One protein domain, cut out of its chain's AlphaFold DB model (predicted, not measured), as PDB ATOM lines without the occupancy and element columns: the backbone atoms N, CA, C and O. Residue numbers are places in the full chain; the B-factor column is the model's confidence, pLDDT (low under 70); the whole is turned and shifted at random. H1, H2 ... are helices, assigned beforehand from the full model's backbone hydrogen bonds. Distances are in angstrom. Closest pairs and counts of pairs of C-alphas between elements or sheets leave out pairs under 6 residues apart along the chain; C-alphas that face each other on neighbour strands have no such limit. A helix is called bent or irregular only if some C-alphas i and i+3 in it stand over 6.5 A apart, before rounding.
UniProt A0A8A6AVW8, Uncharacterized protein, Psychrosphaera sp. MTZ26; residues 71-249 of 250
ATOM      1  N   PHE A  71     153.159 201.468 158.305       94.44
ATOM      2  CA  PHE A  71     152.042 201.382 159.261       94.44
ATOM      3  C   PHE A  71     150.738 202.007 158.741       94.44
ATOM      4  O   PHE A  71     149.774 202.153 159.495       94.44
ATOM      5  N   GLU A  72     150.728 202.388 157.468       90.50
ATOM      6  CA  GLU A  72     149.604 202.977 156.759       90.50
ATOM      7  C   GLU A  72     148.496 201.962 156.472       90.50
ATOM      8  O   GLU A  72     148.713 200.750 156.381       90.50
ATOM      9  N   PHE A  73     147.281 202.467 156.324       87.94
ATOM     10  CA  PHE A  73     146.111 201.662 156.028       87.94
ATOM     11  C   PHE A  73     145.275 202.395 154.989       87.94
ATOM     12  O   PHE A  73     144.849 203.521 155.241       87.94
ATOM     13  N   ASP A  74     145.045 201.745 153.851       88.62
ATOM     14  CA  ASP A  74     144.137 202.236 152.820       88.62
ATOM     15  C   ASP A  74     142.942 201.281 152.750       88.62
ATOM     16  O   ASP A  74     143.131 200.072 152.606       88.62
ATOM     17  N   SER A  75     141.733 201.834 152.836       89.62
ATOM     18  CA  SER A  75     140.487 201.069 152.728       89.62
ATOM     19  C   SER A  75     140.272 200.557 151.297       89.62
ATOM     20  O   SER A  75     140.481 201.292 150.321       89.62
ATOM     21  N   VAL A  76     139.875 199.290 151.184       86.88
ATOM     22  CA  VAL A  76     139.572 198.587 149.927       86.88
ATOM     23  C   VAL A  76     138.126 198.104 149.930       86.88
ATOM     24  O   VAL A  76     137.368 198.441 149.022       86.88
ATOM     25  N   SER A  77     137.755 197.315 150.935       80.38
ATOM     26  CA  SER A  77     136.399 196.796 151.120       80.38
ATOM     27  C   SER A  77     136.196 196.386 152.584       80.38
ATOM     28  O   SER A  77     137.173 196.004 153.231       80.38
ATOM     29  N   PRO A  78     134.972 196.433 153.135       80.62
ATOM     30  CA  PRO A  78     134.734 196.155 154.552       80.62
ATOM     31  C   PRO A  78     135.308 194.819 155.050       80.62
ATOM     32  O   PRO A  78     135.943 194.788 156.111       80.62
ATOM     33  N   LEU A  79     135.143 193.725 154.294       73.38
ATOM     34  CA  LEU A  79     135.699 192.427 154.697       73.38
ATOM     35  C   LEU A  79     137.228 192.411 154.676       73.38
ATOM     36  O   LEU A  79     137.857 191.941 155.628       73.38
ATOM     37  N   PHE A  80     137.834 192.925 153.606       78.19
ATOM     38  CA  PHE A  80     139.288 192.975 153.481       78.19
ATOM     39  C   PHE A  80     139.913 193.885 154.546       78.19
ATOM     40  O   PHE A  80     140.919 193.541 155.172       78.19
ATOM     41  N   ASP A  81     139.275 195.022 154.792       83.62
ATOM     42  CA  ASP A  81     139.702 196.045 155.733       83.62
ATOM     43  C   ASP A  81     139.730 195.520 157.164       83.62
ATOM     44  O   ASP A  81     140.702 195.763 157.880       83.62
ATOM     45  N   GLY A  82     138.714 194.751 157.570       75.88
ATOM     46  CA  GLY A  82     138.664 194.140 158.897       75.88
ATOM     47  C   GLY A  82     139.895 193.276 159.180       75.88
ATOM     48  O   GLY A  82     140.572 193.461 160.196       75.88
ATOM     49  N   ILE A  83     140.232 192.393 158.239       73.94
ATOM     50  CA  ILE A  83     141.388 191.495 158.332       73.94
ATOM     51  C   ILE A  83     142.693 192.289 158.318       73.94
ATOM     52  O   ILE A  83     143.546 192.117 159.194       73.94
ATOM     53  N   ASN A  84     142.863 193.163 157.322       81.69
ATOM     54  CA  ASN A  84     144.098 193.916 157.136       81.69
ATOM     55  C   ASN A  84     144.368 194.845 158.334       81.69
ATOM     56  O   ASN A  84     145.511 195.015 158.761       81.69
ATOM     57  N   TYR A  85     143.314 195.372 158.959       85.50
ATOM     58  CA  TYR A  85     143.417 196.148 160.188       85.50
ATOM     59  C   TYR A  85     143.913 195.313 161.379       85.50
ATOM     60  O   TYR A  85     144.745 195.789 162.156       85.50
ATOM     61  N   SER A  86     143.486 194.055 161.520       74.62
ATOM     62  CA  SER A  86     144.037 193.162 162.553       74.62
ATOM     63  C   SER A  86     145.483 192.781 162.310       74.62
ATOM     64  O   SER A  86     146.281 192.776 163.249       74.62
ATOM     65  N   ILE A  87     145.846 192.520 161.055       80.25
ATOM     66  CA  ILE A  87     147.243 192.292 160.675       80.25
ATOM     67  C   ILE A  87     148.082 193.518 161.052       80.25
ATOM     68  O   ILE A  87     149.124 193.378 161.690       80.25
ATOM     69  N   LEU A  88     147.603 194.726 160.743       88.38
ATOM     70  CA  LEU A  88     148.268 195.971 161.123       88.38
ATOM     71  C   LEU A  88     148.396 196.128 162.645       88.38
ATOM     72  O   LEU A  88     149.448 196.551 163.120       88.38
ATOM     73  N   LYS A  89     147.358 195.797 163.419       84.00
ATOM     74  CA  LYS A  89     147.411 195.842 164.889       84.00
ATOM     75  C   LYS A  89     148.473 194.904 165.451       84.00
ATOM     76  O   LYS A  89     149.278 195.331 166.274       84.00
ATOM     77  N   ILE A  90     148.507 193.656 164.983       78.56
ATOM     78  CA  ILE A  90     149.533 192.682 165.377       78.56
ATOM     79  C   ILE A  90     150.917 193.212 165.015       78.56
ATOM     80  O   ILE A  90     151.827 193.173 165.837       78.56
ATOM     81  N   PHE A  91     151.065 193.741 163.805       85.56
ATOM     82  CA  PHE A  91     152.319 194.287 163.316       85.56
ATOM     83  C   PHE A  91     152.830 195.462 164.158       85.56
ATOM     84  O   PHE A  91     153.987 195.453 164.576       85.56
ATOM     85  N   LYS A  92     151.965 196.435 164.473       90.12
ATOM     86  CA  LYS A  92     152.282 197.555 165.376       90.12
ATOM     87  C   LYS A  92     152.688 197.066 166.759       90.12
ATOM     88  O   LYS A  92     153.724 197.476 167.269       90.12
ATOM     89  N   ASN A  93     151.927 196.133 167.316       83.31
ATOM     90  CA  ASN A  93     152.249 195.563 168.610       83.31
ATOM     91  C   ASN A  93     153.611 194.857 168.602       83.31
ATOM     92  O   ASN A  93     154.421 195.115 169.481       83.31
ATOM     93  N   GLN A  94     153.919 194.027 167.596       79.75
ATOM     94  CA  GLN A  94     155.239 193.386 167.530       79.75
ATOM     95  C   GLN A  94     156.375 194.409 167.411       79.75
ATOM     96  O   GLN A  94     157.435 194.220 168.001       79.75
ATOM     97  N   TYR A  95     156.148 195.518 166.705       90.00
ATOM     98  CA  TYR A  95     157.120 196.604 166.611       90.00
ATOM     99  C   TYR A  95     157.385 197.261 167.975       90.00
ATOM    100  O   TYR A  95     158.540 197.490 168.333       90.00
ATOM    101  N   GLU A  96     156.335 197.533 168.751       85.94
ATOM    102  CA  GLU A  96     156.437 198.107 170.100       85.94
ATOM    103  C   GLU A  96     157.037 197.116 171.106       85.94
ATOM    104  O   GLU A  96     157.844 197.485 171.964       85.94
ATOM    105  N   LEU A  97     156.698 195.832 170.982       79.44
ATOM    106  CA  LEU A  97     157.221 194.785 171.849       79.44
ATOM    107  C   LEU A  97     158.725 194.593 171.693       79.44
ATOM    108  O   LEU A  97     159.381 194.325 172.694       79.44
ATOM    109  N   LEU A  98     159.296 194.781 170.501       80.75
ATOM    110  CA  LEU A  98     160.750 194.710 170.315       80.75
ATOM    111  C   LEU A  98     161.499 195.703 171.223       80.75
ATOM    112  O   LEU A  98     162.513 195.336 171.817       80.75
ATOM    113  N   ASP A  99     160.982 196.923 171.407       76.62
ATOM    114  CA  ASP A  99     161.572 197.910 172.327       76.62
ATOM    115  C   ASP A  99     161.375 197.537 173.792       76.62
ATOM    116  O   ASP A  99     162.279 197.711 174.616       76.62
ATOM    117  N   ARG A 100     160.193 197.010 174.123       75.44
ATOM    118  CA  ARG A 100     159.893 196.556 175.482       75.44
ATOM    119  C   ARG A 100     160.781 195.381 175.864       75.44
ATOM    120  O   ARG A 100     161.331 195.400 176.957       75.44
ATOM    121  N   TYR A 101     160.997 194.422 174.965       70.88
ATOM    122  CA  TYR A 101     161.940 193.322 175.165       70.88
ATOM    123  C   TYR A 101     163.382 193.802 175.248       70.88
ATOM    124  O   TYR A 101     164.125 193.314 176.095       70.88
ATOM    125  N   LYS A 102     163.782 194.780 174.425       70.88
ATOM    126  CA  LYS A 102     165.113 195.379 174.543       70.88
ATOM    127  C   LYS A 102     165.314 195.998 175.925       70.88
ATOM    128  O   LYS A 102     166.233 195.601 176.626       70.88
ATOM    129  N   THR A 103     164.410 196.878 176.347       72.62
ATOM    130  CA  THR A 103     164.444 197.517 177.674       72.62
ATOM    131  C   THR A 103     164.427 196.485 178.798       72.62
ATOM    132  O   THR A 103     165.178 196.578 179.765       72.62
ATOM    133  N   LEU A 104     163.571 195.474 178.672       68.19
ATOM    134  CA  LEU A 104     163.426 194.414 179.652       68.19
ATOM    135  C   LEU A 104     164.706 193.587 179.781       68.19
ATOM    136  O   LEU A 104     165.113 193.296 180.902       68.19
ATOM    137  N   VAL A 105     165.367 193.259 178.673       65.25
ATOM    138  CA  VAL A 105     166.657 192.568 178.713       65.25
ATOM    139  C   VAL A 105     167.784 193.472 179.169       65.25
ATOM    140  O   VAL A 105     168.592 193.017 179.964       65.25
ATOM    141  N   ASP A 106     167.831 194.736 178.765       68.62
ATOM    142  CA  ASP A 106     168.851 195.669 179.249       68.62
ATOM    143  C   ASP A 106     168.760 195.809 180.785       68.62
ATOM    144  O   ASP A 106     169.776 195.750 181.480       68.62
ATOM    145  N   ASN A 107     167.540 195.837 181.336       69.25
ATOM    146  CA  ASN A 107     167.286 195.865 182.782       69.25
ATOM    147  C   ASN A 107     167.543 194.520 183.496       69.25
ATOM    148  O   ASN A 107     167.804 194.504 184.700       69.25
ATOM    149  N   HIS A 108     167.494 193.395 182.777       69.31
ATOM    150  CA  HIS A 108     167.680 192.042 183.322       69.31
ATOM    151  C   HIS A 108     168.839 191.285 182.653       69.31
ATOM    152  O   HIS A 108     168.846 190.053 182.606       69.31
ATOM    153  N   LYS A 109     169.855 192.008 182.166       70.25
ATOM    154  CA  LYS A 109     170.996 191.439 181.431       70.25
ATOM    155  C   LYS A 109     171.735 190.391 182.255       70.25
ATOM    156  O   LYS A 109     172.183 189.381 181.716       70.25
ATOM    157  N   ASP A 110     171.801 190.601 183.564       69.50
ATOM    158  CA  ASP A 110     172.401 189.667 184.512       69.50
ATOM    159  C   ASP A 110     171.642 188.333 184.558       69.50
ATOM    160  O   ASP A 110     172.269 187.282 184.630       69.50
ATOM    161  N   VAL A 111     170.306 188.353 184.454       70.62
ATOM    162  CA  VAL A 111     169.466 187.141 184.436       70.62
ATOM    163  C   VAL A 111     169.678 186.370 183.138       70.62
ATOM    164  O   VAL A 111     169.905 185.163 183.174       70.62
ATOM    165  N   MET A 112     169.672 187.071 182.001       68.06
ATOM    166  CA  MET A 112     169.946 186.470 180.690       68.06
ATOM    167  C   MET A 112     171.351 185.867 180.635       68.06
ATOM    168  O   MET A 112     171.532 184.734 180.198       68.06
ATOM    169  N   SER A 113     172.352 186.610 181.114       69.06
ATOM    170  CA  SER A 113     173.748 186.162 181.133       69.06
ATOM    171  C   SER A 113     173.923 184.960 182.055       69.06
ATOM    172  O   SER A 113     174.601 184.003 181.690       69.06
ATOM    173  N   PHE A 114     173.269 184.973 183.220       71.88
ATOM    174  CA  PHE A 114     173.266 183.854 184.152       71.88
ATOM    175  C   PHE A 114     172.637 182.600 183.535       71.88
ATOM    176  O   PHE A 114     173.243 181.532 183.597       71.88
ATOM    177  N   ILE A 115     171.456 182.715 182.915       69.38
ATOM    178  CA  ILE A 115     170.766 181.573 182.299       69.38
ATOM    179  C   ILE A 115     171.579 181.033 181.119       69.38
ATOM    180  O   ILE A 115     171.802 179.830 181.050       69.38
ATOM    181  N   ASN A 116     172.123 181.894 180.255       66.44
ATOM    182  CA  ASN A 116     172.962 181.462 179.132       66.44
ATOM    183  C   ASN A 116     174.260 180.778 179.580       66.44
ATOM    184  O   ASN A 116     174.650 179.768 178.995       66.44
ATOM    185  N   ALA A 117     174.919 181.291 180.623       69.12
ATOM    186  CA  ALA A 117     176.128 180.681 181.182       69.12
ATOM    187  C   ALA A 117     175.863 179.320 181.846       69.12
ATOM    188  O   ALA A 117     176.792 178.548 182.067       69.12
ATOM    189  N   ASN A 118     174.602 179.024 182.166       67.69
ATOM    190  CA  ASN A 118     174.175 177.811 182.850       67.69
ATOM    191  C   ASN A 118     173.110 177.041 182.050       67.69
ATOM    192  O   ASN A 118     172.349 176.274 182.630       67.69
ATOM    193  N   LYS A 119     173.050 177.235 180.729       67.81
ATOM    194  CA  LYS A 119     171.987 176.712 179.851       67.81
ATOM    195  C   LYS A 119     171.830 175.185 179.875       67.81
ATOM    196  O   LYS A 119     170.767 174.683 179.535       67.81
ATOM    197  N   ASP A 120     172.880 174.473 180.278       73.06
ATOM    198  CA  ASP A 120     172.914 173.009 180.348       73.06
ATOM    199  C   ASP A 120     172.429 172.469 181.712       73.06
ATOM    200  O   ASP A 120     172.335 171.259 181.902       73.06
ATOM    201  N   LYS A 121     172.130 173.355 182.673       69.25
ATOM    202  CA  LYS A 121     171.643 173.000 184.012       69.25
ATOM    203  C   LYS A 121     170.119 172.904 184.031       69.25
ATOM    204  O   LYS A 121     169.420 173.719 183.428       69.25
ATOM    205  N   SER A 122     169.591 171.951 184.794       72.62
ATOM    206  CA  SER A 122     168.156 171.871 185.073       72.62
ATOM    207  C   SER A 122     167.676 173.079 185.899       72.62
ATOM    208  O   SER A 122     168.475 173.723 186.585       72.62
ATOM    209  N   PRO A 123     166.366 173.383 185.925       71.38
ATOM    210  CA  PRO A 123     165.816 174.472 186.738       71.38
ATOM    211  C   PRO A 123     166.190 174.397 188.230       71.38
ATOM    212  O   PRO A 123     166.448 175.423 188.859       71.38
ATOM    213  N   ALA A 124     166.269 173.191 188.804       70.25
ATOM    214  CA  ALA A 124     166.668 172.998 190.199       70.25
ATOM    215  C   ALA A 124     168.155 173.327 190.428       70.25
ATOM    216  O   ALA A 124     168.508 173.988 191.408       70.25
ATOM    217  N   GLU A 125     169.022 172.922 189.500       71.81
ATOM    218  CA  GLU A 125     170.457 173.227 189.531       71.81
ATOM    219  C   GLU A 125     170.729 174.712 189.266       71.81
ATOM    220  O   GLU A 125     171.594 175.308 189.907       71.81
ATOM    221  N   LEU A 126     169.950 175.341 188.381       72.12
ATOM    222  CA  LEU A 126     169.967 176.784 188.142       72.12
ATOM    223  C   LEU A 126     169.586 177.568 189.397       72.12
ATOM    224  O   LEU A 126     170.250 178.548 189.731       72.12
ATOM    225  N   LEU A 127     168.556 177.130 190.125       75.12
ATOM    226  CA  LEU A 127     168.169 177.751 191.390       75.12
ATOM    227  C   LEU A 127     169.258 177.591 192.458       75.12
ATOM    228  O   LEU A 127     169.556 178.546 193.178       75.12
ATOM    229  N   ALA A 128     169.864 176.408 192.565       76.06
ATOM    230  CA  ALA A 128     170.969 176.174 193.490       76.06
ATOM    231  C   ALA A 128     172.174 177.075 193.165       76.06
ATOM    232  O   ALA A 128     172.745 177.700 194.060       76.06
ATOM    233  N   GLU A 129     172.509 177.209 191.883       76.62
ATOM    234  CA  GLU A 129     173.579 178.080 191.403       76.62
ATOM    235  C   GLU A 129     173.273 179.567 191.646       76.62
ATOM    236  O   GLU A 129     174.142 180.308 192.105       76.62
ATOM    237  N   ALA A 130     172.030 180.000 191.417       75.25
ATOM    238  CA  ALA A 130     171.593 181.368 191.681       75.25
ATOM    239  C   ALA A 130     171.681 181.694 193.180       75.25
ATOM    240  O   ALA A 130     172.230 182.726 193.556       75.25
ATOM    241  N   LYS A 131     171.227 180.779 194.051       80.06
ATOM    242  CA  LYS A 131     171.357 180.905 195.513       80.06
ATOM    243  C   LYS A 131     172.824 180.927 195.956       80.06
ATOM    244  O   LYS A 131     173.170 181.681 196.865       80.06
ATOM    245  N   ARG A 132     173.697 180.136 195.319       81.19
ATOM    246  CA  ARG A 132     175.145 180.118 195.588       81.19
ATOM    247  C   ARG A 132     175.793 181.463 195.253       81.19
ATOM    248  O   ARG A 132     176.527 181.998 196.083       81.19
ATOM    249  N   LEU A 133     175.513 182.005 194.068       76.94
ATOM    250  CA  LEU A 133     176.004 183.314 193.624       76.94
ATOM    251  C   LEU A 133     175.474 184.445 194.506       76.94
ATOM    252  O   LEU A 133     176.253 185.288 194.952       76.94
ATOM    253  N   ASP A 134     174.187 184.409 194.843       75.00
ATOM    254  CA  ASP A 134     173.579 185.374 195.755       75.00
ATOM    255  C   ASP A 134     174.237 185.314 197.141       75.00
ATOM    256  O   ASP A 134     174.621 186.349 197.675       75.00
ATOM    257  N   ALA A 135     174.487 184.123 197.696       74.69
ATOM    258  CA  ALA A 135     175.173 183.966 198.981       74.69
ATOM    259  C   ALA A 135     176.634 184.459 198.963       74.69
ATOM    260  O   ALA A 135     177.113 185.008 199.959       74.69
ATOM    261  N   GLN A 136     177.350 184.286 197.846       70.38
ATOM    262  CA  GLN A 136     178.704 184.825 197.667       70.38
ATOM    263  C   GLN A 136     178.700 186.357 197.581       70.38
ATOM    264  O   GLN A 136     179.569 187.009 198.163       70.38
ATOM    265  N   LEU A 137     177.691 186.939 196.929       66.31
ATOM    266  CA  LEU A 137     177.494 188.387 196.862       66.31
ATOM    267  C   LEU A 137     177.186 188.985 198.242       66.31
ATOM    268  O   LEU A 137     177.715 190.050 198.562       66.31
ATOM    269  N   THR A 138     176.409 188.288 199.078       62.47
ATOM    270  CA  THR A 138     176.101 188.715 200.455       62.47
ATOM    271  C   THR A 138     177.319 188.648 201.381       62.47
ATOM    272  O   THR A 138     177.437 189.458 202.296       62.47
ATOM    273  N   LYS A 139     178.261 187.723 201.137       63.44
ATOM    274  CA  LYS A 139     179.515 187.602 201.906       63.44
ATOM    275  C   LYS A 139     180.560 188.675 201.563       63.44
ATOM    276  O   LYS A 139     181.493 188.863 202.335       63.44
ATOM    277  N   SER A 140     180.417 189.383 200.437       56.66
ATOM    278  CA  SER A 140     181.456 190.256 199.866       56.66
ATOM    279  C   SER A 140     181.012 191.725 199.685       56.66
ATOM    280  O   SER A 140     181.109 192.267 198.583       56.66
ATOM    281  N   LEU A 141     180.619 192.411 200.771       50.06
ATOM    282  CA  LEU A 141     180.420 193.881 200.929       50.06
ATOM    283  C   LEU A 141     178.973 194.428 200.857       50.06
ATOM    284  O   LEU A 141     178.301 194.282 199.837       50.06
ATOM    285  N   SER A 142     178.642 195.193 201.912       53.66
ATOM    286  CA  SER A 142     177.628 196.248 202.155       53.66
ATOM    287  C   SER A 142     176.113 196.007 201.915       53.66
ATOM    288  O   SER A 142     175.727 195.389 200.922       53.66
ATOM    289  N   PRO A 143     175.227 196.576 202.777       53.41
ATOM    290  CA  PRO A 143     173.756 196.424 202.731       53.41
ATOM    291  C   PRO A 143     173.061 196.860 201.426       53.41
ATOM    292  O   PRO A 143     171.951 196.402 201.144       53.41
ATOM    293  N   ASP A 144     173.710 197.692 200.608       52.75
ATOM    294  CA  ASP A 144     173.148 198.291 199.384       52.75
ATOM    295  C   ASP A 144     173.043 197.317 198.190       52.75
ATOM    296  O   ASP A 144     172.494 197.646 197.137       52.75
ATOM    297  N   LYS A 145     173.534 196.074 198.322       53.31
ATOM    298  CA  LYS A 145     173.569 195.081 197.227       53.31
ATOM    299  C   LYS A 145     172.318 194.207 197.075       53.31
ATOM    300  O   LYS A 145     172.317 193.319 196.223       53.31
ATOM    301  N   LYS A 146     171.214 194.470 197.789       50.00
ATOM    302  CA  LYS A 146     169.933 193.739 197.600       50.00
ATOM    303  C   LYS A 146     169.402 193.789 196.154       50.00
ATOM    304  O   LYS A 146     168.650 192.906 195.752       50.00
ATOM    305  N   HIS A 147     169.827 194.774 195.359       52.31
ATOM    306  CA  HIS A 147     169.531 194.886 193.924       52.31
ATOM    307  C   HIS A 147     170.363 193.963 193.019       52.31
ATOM    308  O   HIS A 147     170.154 193.973 191.812       52.31
ATOM    309  N   LYS A 148     171.309 193.177 193.551       62.12
ATOM    310  CA  LYS A 148     172.156 192.254 192.773       62.12
ATOM    311  C   LYS A 148     171.736 190.786 192.871       62.12
ATOM    312  O   LYS A 148     172.333 189.973 192.179       62.12
ATOM    313  N   SER A 149     170.732 190.459 193.692       75.31
ATOM    314  CA  SER A 149     170.235 189.082 193.803       75.31
ATOM    315  C   SER A 149     169.662 188.614 192.468       75.31
ATOM    316  O   SER A 149     168.685 189.178 191.969       75.31
ATOM    317  N   ILE A 150     170.256 187.566 191.909       70.31
ATOM    318  CA  ILE A 150     169.807 186.924 190.676       70.31
ATOM    319  C   ILE A 150     168.420 186.315 190.877       70.31
ATOM    320  O   ILE A 150     167.565 186.476 190.008       70.31
ATOM    321  N   VAL A 151     168.147 185.717 192.043       72.25
ATOM    322  CA  VAL A 151     166.823 185.154 192.358       72.25
ATOM    323  C   VAL A 151     165.741 186.240 192.335       72.25
ATOM    324  O   VAL A 151     164.687 186.058 191.723       72.25
ATOM    325  N   LYS A 152     166.003 187.410 192.936       76.38
ATOM    326  CA  LYS A 152     165.059 188.538 192.907       76.38
ATOM    327  C   LYS A 152     164.851 189.071 191.484       76.38
ATOM    328  O   LYS A 152     163.708 189.269 191.075       76.38
ATOM    329  N   LYS A 153     165.929 189.244 190.713       72.44
ATOM    330  CA  LYS A 153     165.855 189.724 189.323       72.44
ATOM    331  C   LYS A 153     165.120 188.754 188.396       72.44
ATOM    332  O   LYS A 153     164.427 189.198 187.489       72.44
ATOM    333  N   MET A 154     165.219 187.441 188.617       69.50
ATOM    334  CA  MET A 154     164.440 186.446 187.863       69.50
ATOM    335  C   MET A 154     162.931 186.622 188.070       69.50
ATOM    336  O   MET A 154     162.164 186.535 187.110       69.50
ATOM    337  N   LYS A 155     162.505 186.923 189.303       72.31
ATOM    338  CA  LYS A 155     161.099 187.201 189.626       72.31
ATOM    339  C   LYS A 155     160.617 188.516 189.004       72.31
ATOM    340  O   LYS A 155     159.525 188.563 188.441       72.31
ATOM    341  N   GLU A 156     161.431 189.569 189.058       73.12
ATOM    342  CA  GLU A 156     161.141 190.852 188.395       73.12
ATOM    343  C   GLU A 156     161.014 190.677 186.869       73.12
ATOM    344  O   GLU A 156     160.044 191.150 186.272       73.12
ATOM    345  N   TYR A 157     161.907 189.890 186.261       65.88
ATOM    346  CA  TYR A 157     161.871 189.529 184.842       65.88
ATOM    347  C   TYR A 157     160.590 188.763 184.470       65.88
ATOM    348  O   TYR A 157     159.937 189.072 183.471       65.88
ATOM    349  N   GLN A 158     160.167 187.799 185.294       67.19
ATOM    350  CA  GLN A 158     158.911 187.065 185.096       67.19
ATOM    351  C   GLN A 158     157.684 187.994 185.131       67.19
ATOM    352  O   GLN A 158     156.799 187.888 184.281       67.19
ATOM    353  N   ILE A 159     157.615 188.908 186.103       70.19
ATOM    354  CA  ILE A 159     156.494 189.853 186.234       70.19
ATOM    355  C   ILE A 159     156.459 190.800 185.031       70.19
ATOM    356  O   ILE A 159     155.408 190.993 184.416       70.19
ATOM    357  N   ALA A 160     157.613 191.352 184.661       65.12
ATOM    358  CA  ALA A 160     157.722 192.304 183.566       65.12
ATOM    359  C   ALA A 160     157.341 191.676 182.210       65.12
ATOM    360  O   ALA A 160     156.731 192.335 181.364       65.12
ATOM    361  N   THR A 161     157.601 190.378 182.029       63.81
ATOM    362  CA  THR A 161     157.257 189.646 180.802       63.81
ATOM    363  C   THR A 161     155.822 189.120 180.748       63.81
ATOM    364  O   THR A 161     155.280 188.954 179.656       63.81
ATOM    365  N   ALA A 162     155.152 188.901 181.886       65.81
ATOM    366  CA  ALA A 162     153.772 188.403 181.920       65.81
ATOM    367  C   ALA A 162     152.783 189.319 181.170       65.81
ATOM    368  O   ALA A 162     151.920 188.834 180.434       65.81
ATOM    369  N   SER A 163     152.949 190.640 181.306       66.25
ATOM    370  CA  SER A 163     152.122 191.639 180.612       66.25
ATOM    371  C   SER A 163     152.273 191.582 179.086       66.25
ATOM    372  O   SER A 163     151.288 191.709 178.361       66.25
ATOM    373  N   ILE A 164     153.488 191.314 178.597       65.12
ATOM    374  CA  ILE A 164     153.807 191.226 177.169       65.12
ATOM    375  C   ILE A 164     153.112 190.015 176.522       65.12
ATOM    376  O   ILE A 164     152.528 190.119 175.442       65.12
ATOM    377  N   TYR A 165     153.096 188.864 177.202       61.72
ATOM    378  CA  TYR A 165     152.413 187.673 176.682       61.72
ATOM    379  C   TYR A 165     150.893 187.774 176.715       61.72
ATOM    380  O   TYR A 165     150.237 187.241 175.816       61.72
ATOM    381  N   ALA A 166     150.325 188.436 177.725       66.38
ATOM    382  CA  ALA A 166     148.886 188.669 177.786       66.38
ATOM    383  C   ALA A 166     148.418 189.496 176.576       66.38
ATOM    384  O   ALA A 166     147.425 189.155 175.933       66.38
ATOM    385  N   GLU A 167     149.188 190.522 176.213       65.56
ATOM    386  CA  GLU A 167     148.913 191.377 175.061       65.56
ATOM    387  C   GLU A 167     149.020 190.623 173.724       65.56
ATOM    388  O   GLU A 167     148.093 190.675 172.913       65.56
ATOM    389  N   ASN A 168     150.073 189.820 173.536       61.28
ATOM    390  CA  ASN A 168     150.219 188.955 172.358       61.28
ATOM    391  C   ASN A 168     149.095 187.916 172.234       61.28
ATOM    392  O   ASN A 168     148.571 187.686 171.142       61.28
ATOM    393  N   THR A 169     148.694 187.305 173.350       59.16
ATOM    394  CA  THR A 169     147.610 186.309 173.371       59.16
ATOM    395  C   THR A 169     146.270 186.953 173.020       59.16
ATOM    396  O   THR A 169     145.507 186.391 172.232       59.16
ATOM    397  N   ARG A 170     146.001 188.155 173.547       68.75
ATOM    398  CA  ARG A 170     144.798 188.930 173.223       68.75
ATOM    399  C   ARG A 170     144.724 189.240 171.730       68.75
ATOM    400  O   ARG A 170     143.685 189.017 171.121       68.75
ATOM    401  N   LEU A 171     145.815 189.707 171.125       62.44
ATOM    402  CA  LEU A 171     145.834 190.055 169.700       62.44
ATOM    403  C   LEU A 171     145.667 188.833 168.787       62.44
ATOM    404  O   LEU A 171     144.955 188.908 167.787       62.44
ATOM    405  N   ALA A 172     146.259 187.691 169.145       54.19
ATOM    406  CA  ALA A 172     146.025 186.437 168.430       54.19
ATOM    407  C   ALA A 172     144.554 185.989 168.527       54.19
ATOM    408  O   ALA A 172     143.974 185.547 167.534       54.19
ATOM    409  N   ALA A 173     143.932 186.148 169.700       54.81
ATOM    410  CA  ALA A 173     142.512 185.872 169.891       54.81
ATOM    411  C   ALA A 173     141.617 186.826 169.078       54.81
ATOM    412  O   ALA A 173     140.623 186.380 168.512       54.81
ATOM    413  N   GLU A 174     141.976 188.110 168.963       61.59
ATOM    414  CA  GLU A 174     141.256 189.077 168.121       61.59
ATOM    415  C   GLU A 174     141.294 188.695 166.639       61.59
ATOM    416  O   GLU A 174     140.253 188.718 165.980       61.59
ATOM    417  N   LEU A 175     142.458 188.286 166.121       59.12
ATOM    418  CA  LEU A 175     142.575 187.812 164.739       59.12
ATOM    419  C   LEU A 175     141.738 186.548 164.505       59.12
ATOM    420  O   LEU A 175     141.032 186.450 163.502       59.12
ATOM    421  N   LEU A 176     141.771 185.598 165.444       49.72
ATOM    422  CA  LEU A 176     140.972 184.376 165.361       49.72
ATOM    423  C   LEU A 176     139.469 184.677 165.390       49.72
ATOM    424  O   LEU A 176     138.719 184.145 164.574       49.72
ATOM    425  N   LEU A 177     139.031 185.572 166.279       61.16
ATOM    426  CA  LEU A 177     137.641 186.014 166.351       61.16
ATOM    427  C   LEU A 177     137.188 186.651 165.033       61.16
ATOM    428  O   LEU A 177     136.064 186.417 164.595       61.16
ATOM    429  N   GLN A 178     138.049 187.431 164.380       58.19
ATOM    430  CA  GLN A 178     137.733 187.996 163.072       58.19
ATOM    431  C   GLN A 178     137.666 186.946 161.963       58.19
ATOM    432  O   GLN A 178     136.753 187.011 161.145       58.19
ATOM    433  N   GLY A 179     138.554 185.949 161.972       53.88
ATOM    434  CA  GLY A 179     138.467 184.813 161.051       53.88
ATOM    435  C   GLY A 179     137.152 184.040 161.206       53.88
ATOM    436  O   GLY A 179     136.495 183.730 160.216       53.88
ATOM    437  N   VAL A 180     136.714 183.805 162.448       56.09
ATOM    438  CA  VAL A 180     135.420 183.161 162.741       56.09
ATOM    439  C   VAL A 180     134.244 184.019 162.269       56.09
ATOM    440  O   VAL A 180     133.330 183.495 161.637       56.09
ATOM    441  N   ARG A 181     134.264 185.333 162.529       63.91
ATOM    442  CA  ARG A 181     133.223 186.259 162.047       63.91
ATOM    443  C   ARG A 181     133.127 186.255 160.525       63.91
ATOM    444  O   ARG A 181     132.024 186.207 159.999       63.91
ATOM    445  N   MET A 182     134.261 186.258 159.831       61.31
ATOM    446  CA  MET A 182     134.293 186.187 158.371       61.31
ATOM    447  C   MET A 182     133.694 184.874 157.861       61.31
ATOM    448  O   MET A 182     132.843 184.895 156.978       61.31
ATOM    449  N   ALA A 183     134.088 183.740 158.446       54.12
ATOM    450  CA  ALA A 183     133.548 182.436 158.073       54.12
ATOM    451  C   ALA A 183     132.028 182.349 158.295       54.12
ATOM    452  O   ALA A 183     131.326 181.770 157.471       54.12
ATOM    453  N   ALA A 184     131.517 182.948 159.375       55.91
ATOM    454  CA  ALA A 184     130.083 183.026 159.644       55.91
ATOM    455  C   ALA A 184     129.345 183.898 158.611       55.91
ATOM    456  O   ALA A 184     128.380 183.437 158.012       55.91
ATOM    457  N   ILE A 185     129.843 185.109 158.330       64.25
ATOM    458  CA  ILE A 185     129.256 186.015 157.325       64.25
ATOM    459  C   ILE A 185     129.198 185.341 155.946       64.25
ATOM    460  O   ILE A 185     128.174 185.400 155.268       64.25
ATOM    461  N   LEU A 186     130.283 184.669 155.550       61.72
ATOM    462  CA  LEU A 186     130.356 183.955 154.278       61.72
ATOM    463  C   LEU A 186     129.435 182.736 154.236       61.72
ATOM    464  O   LEU A 186     128.901 182.438 153.180       61.72
ATOM    465  N   ARG A 187     129.235 182.027 155.349       64.31
ATOM    466  CA  ARG A 187     128.330 180.871 155.395       64.31
ATOM    467  C   ARG A 187     126.872 181.276 155.186       64.31
ATOM    468  O   ARG A 187     126.154 180.564 154.491       64.31
ATOM    469  N   ASP A 188     126.454 182.380 155.795       72.81
ATOM    470  CA  ASP A 188     125.041 182.754 155.844       72.81
ATOM    471  C   ASP A 188     124.598 183.557 154.611       72.81
ATOM    472  O   ASP A 188     123.430 183.495 154.243       72.81
ATOM    473  N   ASN A 189     125.514 184.281 153.949       68.38
ATOM    474  CA  ASN A 189     125.183 185.197 152.845       68.38
ATOM    475  C   ASN A 189     126.225 185.177 151.706       68.38
ATOM    476  O   ASN A 189     126.543 186.221 151.138       68.38
ATOM    477  N   PHE A 190     126.794 184.005 151.394       65.00
ATOM    478  CA  PHE A 190     127.958 183.864 150.503       65.00
ATOM    479  C   PHE A 190     127.851 184.659 149.194       65.00
ATOM    480  O   PHE A 190     128.728 185.466 148.899       65.00
ATOM    481  N   GLU A 191     126.793 184.437 148.411       70.88
ATOM    482  CA  GLU A 191     126.674 184.992 147.056       70.88
ATOM    483  C   GLU A 191     126.511 186.515 147.059       70.88
ATOM    484  O   GLU A 191     127.178 187.210 146.294       70.88
ATOM    485  N   GLU A 192     125.675 187.045 147.952       74.56
ATOM    486  CA  GLU A 192     125.431 188.484 148.066       74.56
ATOM    487  C   GLU A 192     126.677 189.218 148.577       74.56
ATOM    488  O   GLU A 192     127.107 190.222 148.003       74.56
ATOM    489  N   VAL A 193     127.315 188.667 149.613       68.38
ATOM    490  CA  VAL A 193     128.527 189.232 150.208       68.38
ATOM    491  C   VAL A 193     129.686 189.199 149.219       68.38
ATOM    492  O   VAL A 193     130.341 190.218 149.028       68.38
ATOM    493  N   ILE A 194     129.936 188.069 148.549       70.44
ATOM    494  CA  ILE A 194     131.008 187.959 147.549       70.44
ATOM    495  C   ILE A 194     130.721 188.833 146.327       70.44
ATOM    496  O   ILE A 194     131.657 189.405 145.773       70.44
ATOM    497  N   GLY A 195     129.457 188.991 145.923       72.62
ATOM    498  CA  GLY A 195     129.078 189.892 144.837       72.62
ATOM    499  C   GLY A 195     129.443 191.347 145.142       72.62
ATOM    500  O   GLY A 195     130.166 191.981 144.375       72.62
ATOM    501  N   VAL A 196     129.001 191.869 146.288       76.38
ATOM    502  CA  VAL A 196     129.247 193.268 146.679       76.38
ATOM    503  C   VAL A 196     130.719 193.513 147.022       76.38
ATOM    504  O   VAL A 196     131.323 194.469 146.528       76.38
ATOM    505  N   GLU A 197     131.327 192.640 147.825       75.81
ATOM    506  CA  GLU A 197     132.733 192.756 148.224       75.81
ATOM    507  C   GLU A 197     133.667 192.542 147.034       75.81
ATOM    508  O   GLU A 197     134.630 193.286 146.865       75.81
ATOM    509  N   GLY A 198     133.351 191.588 146.158       72.88
ATOM    510  CA  GLY A 198     134.090 191.330 144.927       72.88
ATOM    511  C   GLY A 198     134.068 192.526 143.977       72.88
ATOM    512  O   GLY A 198     135.114 192.899 143.450       72.88
ATOM    513  N   ILE A 199     132.921 193.193 143.810       78.19
ATOM    514  CA  ILE A 199     132.832 194.431 143.017       78.19
ATOM    515  C   ILE A 199     133.668 195.545 143.658       78.19
ATOM    516  O   ILE A 199     134.451 196.190 142.962       78.19
ATOM    517  N   ALA A 200     133.560 195.759 144.973       74.38
ATOM    518  CA  ALA A 200     134.351 196.775 145.673       74.38
ATOM    519  C   ALA A 200     135.865 196.522 145.542       74.38
ATOM    520  O   ALA A 200     136.638 197.452 145.286       74.38
ATOM    521  N   MET A 201     136.280 195.259 145.650       76.44
ATOM    522  CA  MET A 201     137.650 194.802 145.436       76.44
ATOM    523  C   MET A 201     138.123 195.025 143.997       76.44
ATOM    524  O   MET A 201     139.235 195.511 143.803       76.44
ATOM    525  N   LEU A 202     137.292 194.727 142.991       77.75
ATOM    526  CA  LEU A 202     137.603 194.957 141.575       77.75
ATOM    527  C   LEU A 202     137.734 196.453 141.256       77.75
ATOM    528  O   LEU A 202     138.709 196.863 140.628       77.75
ATOM    529  N   LEU A 203     136.807 197.282 141.744       84.81
ATOM    530  CA  LEU A 203     136.870 198.742 141.597       84.81
ATOM    531  C   LEU A 203     138.131 199.330 142.246       84.81
ATOM    532  O   LEU A 203     138.674 200.328 141.773       84.81
ATOM    533  N   ASN A 204     138.629 198.691 143.306       85.19
ATOM    534  CA  ASN A 204     139.848 199.074 144.010       85.19
ATOM    535  C   ASN A 204     141.033 198.133 143.719       85.19
ATOM    536  O   ASN A 204     141.958 198.081 144.526       85.19
ATOM    537  N   ALA A 205     141.069 197.426 142.581       78.69
ATOM    538  CA  ALA A 205     142.031 196.341 142.333       78.69
ATOM    539  C   ALA A 205     143.507 196.747 142.532       78.69
ATOM    540  O   ALA A 205     144.297 195.993 143.100       78.69
ATOM    541  N   ALA A 206     143.883 197.967 142.134       82.25
ATOM    542  CA  ALA A 206     145.233 198.487 142.362       82.25
ATOM    543  C   ALA A 206     145.557 198.656 143.860       82.25
ATOM    544  O   ALA A 206     146.653 198.306 144.308       82.25
ATOM    545  N   LYS A 207     144.598 199.161 144.652       88.12
ATOM    546  CA  LYS A 207     144.737 199.273 146.111       88.12
ATOM    547  C   LYS A 207     144.720 197.900 146.766       88.12
ATOM    548  O   LYS A 207     145.548 197.671 147.637       88.12
ATOM    549  N   LEU A 208     143.848 196.994 146.321       82.50
ATOM    550  CA  LEU A 208     143.798 195.614 146.793       82.50
ATOM    551  C   LEU A 208     145.163 194.950 146.627       82.50
ATOM    552  O   LEU A 208     145.733 194.491 147.605       82.50
ATOM    553  N   HIS A 209     145.750 194.993 145.429       81.88
ATOM    554  CA  HIS A 209     147.073 194.415 145.178       81.88
ATOM    555  C   HIS A 209     148.158 195.001 146.090       81.88
ATOM    556  O   HIS A 209     148.944 194.265 146.693       81.88
ATOM    557  N   LYS A 210     148.186 196.333 146.230       88.12
ATOM    558  CA  LYS A 210     149.119 197.030 147.126       88.12
ATOM    559  C   LYS A 210     148.924 196.593 148.581       88.12
ATOM    560  O   LYS A 210     149.896 196.250 149.250       88.12
ATOM    561  N   GLN A 211     147.686 196.591 149.065       85.12
ATOM    562  CA  GLN A 211     147.358 196.269 150.450       85.12
ATOM    563  C   GLN A 211     147.549 194.781 150.756       85.12
ATOM    564  O   GLN A 211     148.024 194.453 151.836       85.12
ATOM    565  N   SER A 212     147.298 193.879 149.806       83.56
ATOM    566  CA  SER A 212     147.608 192.453 149.937       83.56
ATOM    567  C   SER A 212     149.112 192.222 150.066       83.56
ATOM    568  O   SER A 212     149.545 191.509 150.969       83.56
ATOM    569  N   LYS A 213     149.937 192.873 149.231       87.44
ATOM    570  CA  LYS A 213     151.404 192.823 149.378       87.44
ATOM    571  C   LYS A 213     151.864 193.391 150.719       87.44
ATOM    572  O   LYS A 213     152.746 192.822 151.359       87.44
ATOM    573  N   LEU A 214     151.266 194.493 151.159       90.56
ATOM    574  CA  LEU A 214     151.581 195.114 152.442       90.56
ATOM    575  C   LEU A 214     151.205 194.204 153.622       90.56
ATOM    576  O   LEU A 214     152.015 194.001 154.525       90.56
ATOM    577  N   ALA A 215     150.020 193.592 153.592       85.62
ATOM    578  CA  ALA A 215     149.560 192.629 154.589       85.62
ATOM    579  C   ALA A 215     150.494 191.414 154.678       85.62
ATOM    580  O   ALA A 215     150.866 190.991 155.771       85.62
ATOM    581  N   GLN A 216     150.939 190.897 153.532       85.00
ATOM    582  CA  GLN A 216     151.917 189.814 153.461       85.00
ATOM    583  C   GLN A 216     153.266 190.186 154.084       85.00
ATOM    584  O   GLN A 216     153.786 189.437 154.911       85.00
ATOM    585  N   ALA A 217     153.810 191.359 153.747       88.19
ATOM    586  CA  ALA A 217     155.060 191.840 154.329       88.19
ATOM    587  C   ALA A 217     154.945 192.030 155.852       88.19
ATOM    588  O   ALA A 217     155.860 191.677 156.597       88.19
ATOM    589  N   ARG A 218     153.797 192.530 156.329       88.00
ATOM    590  CA  ARG A 218     153.496 192.667 157.760       88.00
ATOM    591  C   ARG A 218     153.431 191.321 158.462       88.00
ATOM    592  O   ARG A 218     154.084 191.158 159.484       88.00
ATOM    593  N   LEU A 219     152.701 190.353 157.908       82.12
ATOM    594  CA  LEU A 219     152.623 188.996 158.454       82.12
ATOM    595  C   LEU A 219     154.002 188.338 158.530       82.12
ATOM    596  O   LEU A 219     154.352 187.777 159.569       82.12
ATOM    597  N   HIS A 220     154.798 188.451 157.463       84.50
ATOM    598  CA  HIS A 220     156.172 187.949 157.431       84.50
ATOM    599  C   HIS A 220     157.012 188.567 158.548       84.50
ATOM    600  O   HIS A 220     157.548 187.857 159.397       84.50
ATOM    601  N   MET A 221     157.076 189.895 158.607       89.69
ATOM    602  CA  MET A 221     157.894 190.591 159.596       89.69
ATOM    603  C   MET A 221     157.389 190.402 161.031       89.69
ATOM    604  O   MET A 221     158.201 190.286 161.946       89.69
ATOM    605  N   SER A 222     156.075 190.292 161.241       81.75
ATOM    606  CA  SER A 222     155.502 189.872 162.523       81.75
ATOM    607  C   SER A 222     155.948 188.465 162.905       81.75
ATOM    608  O   SER A 222     156.246 188.233 164.070       81.75
ATOM    609  N   ALA A 223     156.045 187.534 161.954       77.25
ATOM    610  CA  ALA A 223     156.547 186.193 162.228       77.25
ATOM    611  C   ALA A 223     158.047 186.191 162.576       77.25
ATOM    612  O   ALA A 223     158.446 185.455 163.474       77.25
ATOM    613  N   VAL A 224     158.865 187.019 161.915       81.12
ATOM    614  CA  VAL A 224     160.293 187.187 162.256       81.12
ATOM    615  C   VAL A 224     160.457 187.814 163.649       81.12
ATOM    616  O   VAL A 224     161.293 187.364 164.433       81.12
ATOM    617  N   ALA A 225     159.644 188.822 163.983       83.00
ATOM    618  CA  ALA A 225     159.635 189.450 165.305       83.00
ATOM    619  C   ALA A 225     159.163 188.480 166.400       83.00
ATOM    620  O   ALA A 225     159.799 188.392 167.446       83.00
ATOM    621  N   ASN A 226     158.102 187.709 166.145       76.25
ATOM    622  CA  ASN A 226     157.610 186.688 167.070       76.25
ATOM    623  C   ASN A 226     158.668 185.629 167.352       76.25
ATOM    624  O   ASN A 226     158.827 185.239 168.495       76.25
ATOM    625  N   GLU A 227     159.411 185.190 166.339       76.38
ATOM    626  CA  GLU A 227     160.481 184.215 166.541       76.38
ATOM    627  C   GLU A 227     161.616 184.785 167.397       76.38
ATOM    628  O   GLU A 227     162.118 184.097 168.276       76.38
ATOM    629  N   PHE A 228     161.977 186.059 167.210       78.75
ATOM    630  CA  PHE A 228     162.905 186.736 168.121       78.75
ATOM    631  C   PHE A 228     162.358 186.779 169.557       78.75
ATOM    632  O   PHE A 228     163.072 186.463 170.497       78.75
ATOM    633  N   ILE A 229     161.082 187.123 169.727       73.69
ATOM    634  CA  ILE A 229     160.406 187.182 171.030       73.69
ATOM    635  C   ILE A 229     160.277 185.791 171.684       73.69
ATOM    636  O   ILE A 229     160.372 185.666 172.907       73.69
ATOM    637  N   ASP A 230     160.056 184.741 170.896       68.56
ATOM    638  CA  ASP A 230     159.965 183.358 171.363       68.56
ATOM    639  C   ASP A 230     161.341 182.797 171.744       68.56
ATOM    640  O   ASP A 230     161.438 182.078 172.737       68.56
ATOM    641  N   ASP A 231     162.415 183.172 171.044       67.19
ATOM    642  CA  ASP A 231     163.784 182.843 171.466       67.19
ATOM    643  C   ASP A 231     164.076 183.432 172.868       67.19
ATOM    644  O   ASP A 231     164.698 182.788 173.713       67.19
ATOM    645  N   GLU A 232     163.533 184.617 173.174       66.06
ATOM    646  CA  GLU A 232     163.609 185.231 174.509       66.06
ATOM    647  C   GLU A 232     162.695 184.536 175.545       66.06
ATOM    648  O   GLU A 232     162.928 184.625 176.752       66.06
ATOM    649  N   LYS A 233     161.671 183.790 175.103       62.72
ATOM    650  CA  LYS A 233     160.712 183.085 175.973       62.72
ATOM    651  C   LYS A 233     161.316 181.914 176.731       62.72
ATOM    652  O   LYS A 233     160.865 181.628 177.841       62.72
ATOM    653  N   ALA A 234     162.335 181.259 176.178       62.41
ATOM    654  CA  ALA A 234     163.010 180.139 176.835       62.41
ATOM    655  C   ALA A 234     163.507 180.524 178.241       62.41
ATOM    656  O   ALA A 234     163.367 179.762 179.195       62.41
ATOM    657  N   VAL A 235     163.983 181.761 178.394       63.91
ATOM    658  CA  VAL A 235     164.439 182.314 179.676       63.91
ATOM    659  C   VAL A 235     163.282 182.458 180.667       63.91
ATOM    660  O   VAL A 235     163.442 182.216 181.858       63.91
ATOM    661  N   ILE A 236     162.092 182.800 180.185       64.38
ATOM    662  CA  ILE A 236     160.896 183.052 181.001       64.38
ATOM    663  C   ILE A 236     160.271 181.748 181.483       64.38
ATOM    664  O   ILE A 236     159.782 181.665 182.609       64.38
ATOM    665  N   ASP A 237     160.271 180.721 180.638       65.88
ATOM    666  CA  ASP A 237     159.791 179.402 181.040       65.88
ATOM    667  C   ASP A 237     160.728 178.794 182.101       65.88
ATOM    668  O   ASP A 237     160.243 178.289 183.115       65.88
ATOM    669  N   ILE A 238     162.046 178.989 181.964       65.81
ATOM    670  CA  ILE A 238     163.037 178.627 182.990       65.81
ATOM    671  C   ILE A 238     162.794 179.394 184.302       65.81
ATOM    672  O   ILE A 238     162.747 178.778 185.367       65.81
ATOM    673  N   THR A 239     162.595 180.718 184.267       66.00
ATOM    674  CA  THR A 239     162.338 181.486 185.502       66.00
ATOM    675  C   THR A 239     161.015 181.108 186.166       66.00
ATOM    676  O   THR A 239     160.952 181.054 187.393       66.00
ATOM    677  N   LYS A 240     159.971 180.770 185.397       71.12
ATOM    678  CA  LYS A 240     158.705 180.242 185.937       71.12
ATOM    679  C   LYS A 240     158.882 178.900 186.638       71.12
ATOM    680  O   LYS A 240     158.277 178.685 187.684       71.12
ATOM    681  N   GLU A 241     159.654 177.984 186.061       70.12
ATOM    682  CA  GLU A 241     159.931 176.688 186.690       70.12
ATOM    683  C   GLU A 241     160.748 176.856 187.972       70.12
ATOM    684  O   GLU A 241     160.400 176.267 188.994       70.12
ATOM    685  N   ILE A 242     161.744 177.747 187.964       69.19
ATOM    686  CA  ILE A 242     162.490 178.133 189.165       69.19
ATOM    687  C   ILE A 242     161.554 178.704 190.242       69.19
ATOM    688  O   ILE A 242     161.640 178.298 191.399       69.19
ATOM    689  N   GLN A 243     160.629 179.599 189.879       68.00
ATOM    690  CA  GLN A 243     159.681 180.181 190.835       68.00
ATOM    691  C   GLN A 243     158.736 179.126 191.423       68.00
ATOM    692  O   GLN A 243     158.515 179.132 192.628       68.00
ATOM    693  N   LYS A 244     158.249 178.169 190.621       74.50
ATOM    694  CA  LYS A 244     157.454 177.040 191.138       74.50
ATOM    695  C   LYS A 244     158.225 176.210 192.160       74.50
ATOM    696  O   LYS A 244     157.650 175.822 193.168       74.50
ATOM    697  N   ILE A 245     159.510 175.944 191.910       70.94
ATOM    698  CA  ILE A 245     160.365 175.211 192.853       70.94
ATOM    699  C   ILE A 245     160.528 176.008 194.155       70.94
ATOM    700  O   ILE A 245     160.499 175.419 195.230       70.94
ATOM    701  N   ILE A 246     160.675 177.335 194.079       69.44
ATOM    702  CA  ILE A 246     160.736 178.206 195.263       69.44
ATOM    703  C   ILE A 246     159.416 178.160 196.041       69.44
ATOM    704  O   ILE A 246     159.444 177.974 197.252       69.44
ATOM    705  N   ASP A 247     158.280 178.294 195.357       74.50
ATOM    706  CA  ASP A 247     156.952 178.316 195.981       74.50
ATOM    707  C   ASP A 247     156.586 176.967 196.630       74.50
ATOM    708  O   ASP A 247     155.778 176.933 197.546       74.50
ATOM    709  N   GLN A 248     157.187 175.860 196.176       72.94
ATOM    710  CA  GLN A 248     157.046 174.520 196.766       72.94
ATOM    711  C   GLN A 248     157.999 174.252 197.947       72.94
ATOM    712  O   GLN A 248     157.865 173.228 198.614       72.94
ATOM    713  N   GLN A 249     158.993 175.118 198.174       60.03
ATOM    714  CA  GLN A 249     159.951 175.032 199.291       60.03
ATOM    715  C   GLN A 249     159.522 175.861 200.516       60.03
ATOM    716  O   GLN A 249     160.233 175.847 201.524       60.03
TER     717      GLN A 249
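AT A GLANCE: This is residues 71 to 249 of the 250 residues of an uncharacterized protein of Psychrosphaera sp. MTZ26 (UniProt A0A8A6AVW8). The long arm H5a lies beside H1 and H6 in an up-and-down bundle; H5b crosses one end, and H2, H3 and H4 cluster at the other. The printed part has 179 residues with six named helices in chain order, all helix. It is only just loose, close to extended: radius of gyration of the C-alphas 23.3 A, spans 76 by 30 by 27 A.

IN THESE COORDINATES: H5, residues 150 to 203, assigned as one helix by its hydrogen bonds, is bent, C-alphas 188 and 191 being 9.2 A apart; its arms are H5a, 150 to 188, 56.9 A, and H5b, 191 to 203. H1, 78 to 107, starts at (134.734, 196.155, 154.552); H6, 205 to 247, ends at (156.952, 178.316, 195.981). H2 is 109 to 117, H3 123 to 139, H4 143 to 148, irregular with C-alphas 144 and 147 7.4 A apart.

HOW THE PARTS SIT: H5a touches H1, opposite ways, closest C-alphas Leu 175 and Ser 86, 6.0 A. In H4, 0 of 2 O i to N i+4 and 1 of 3 O i to N i+3 pairs are within hydrogen-bond range.

THE WHOLE: The printed part has no cut; 74 residues are under pLDDT 70.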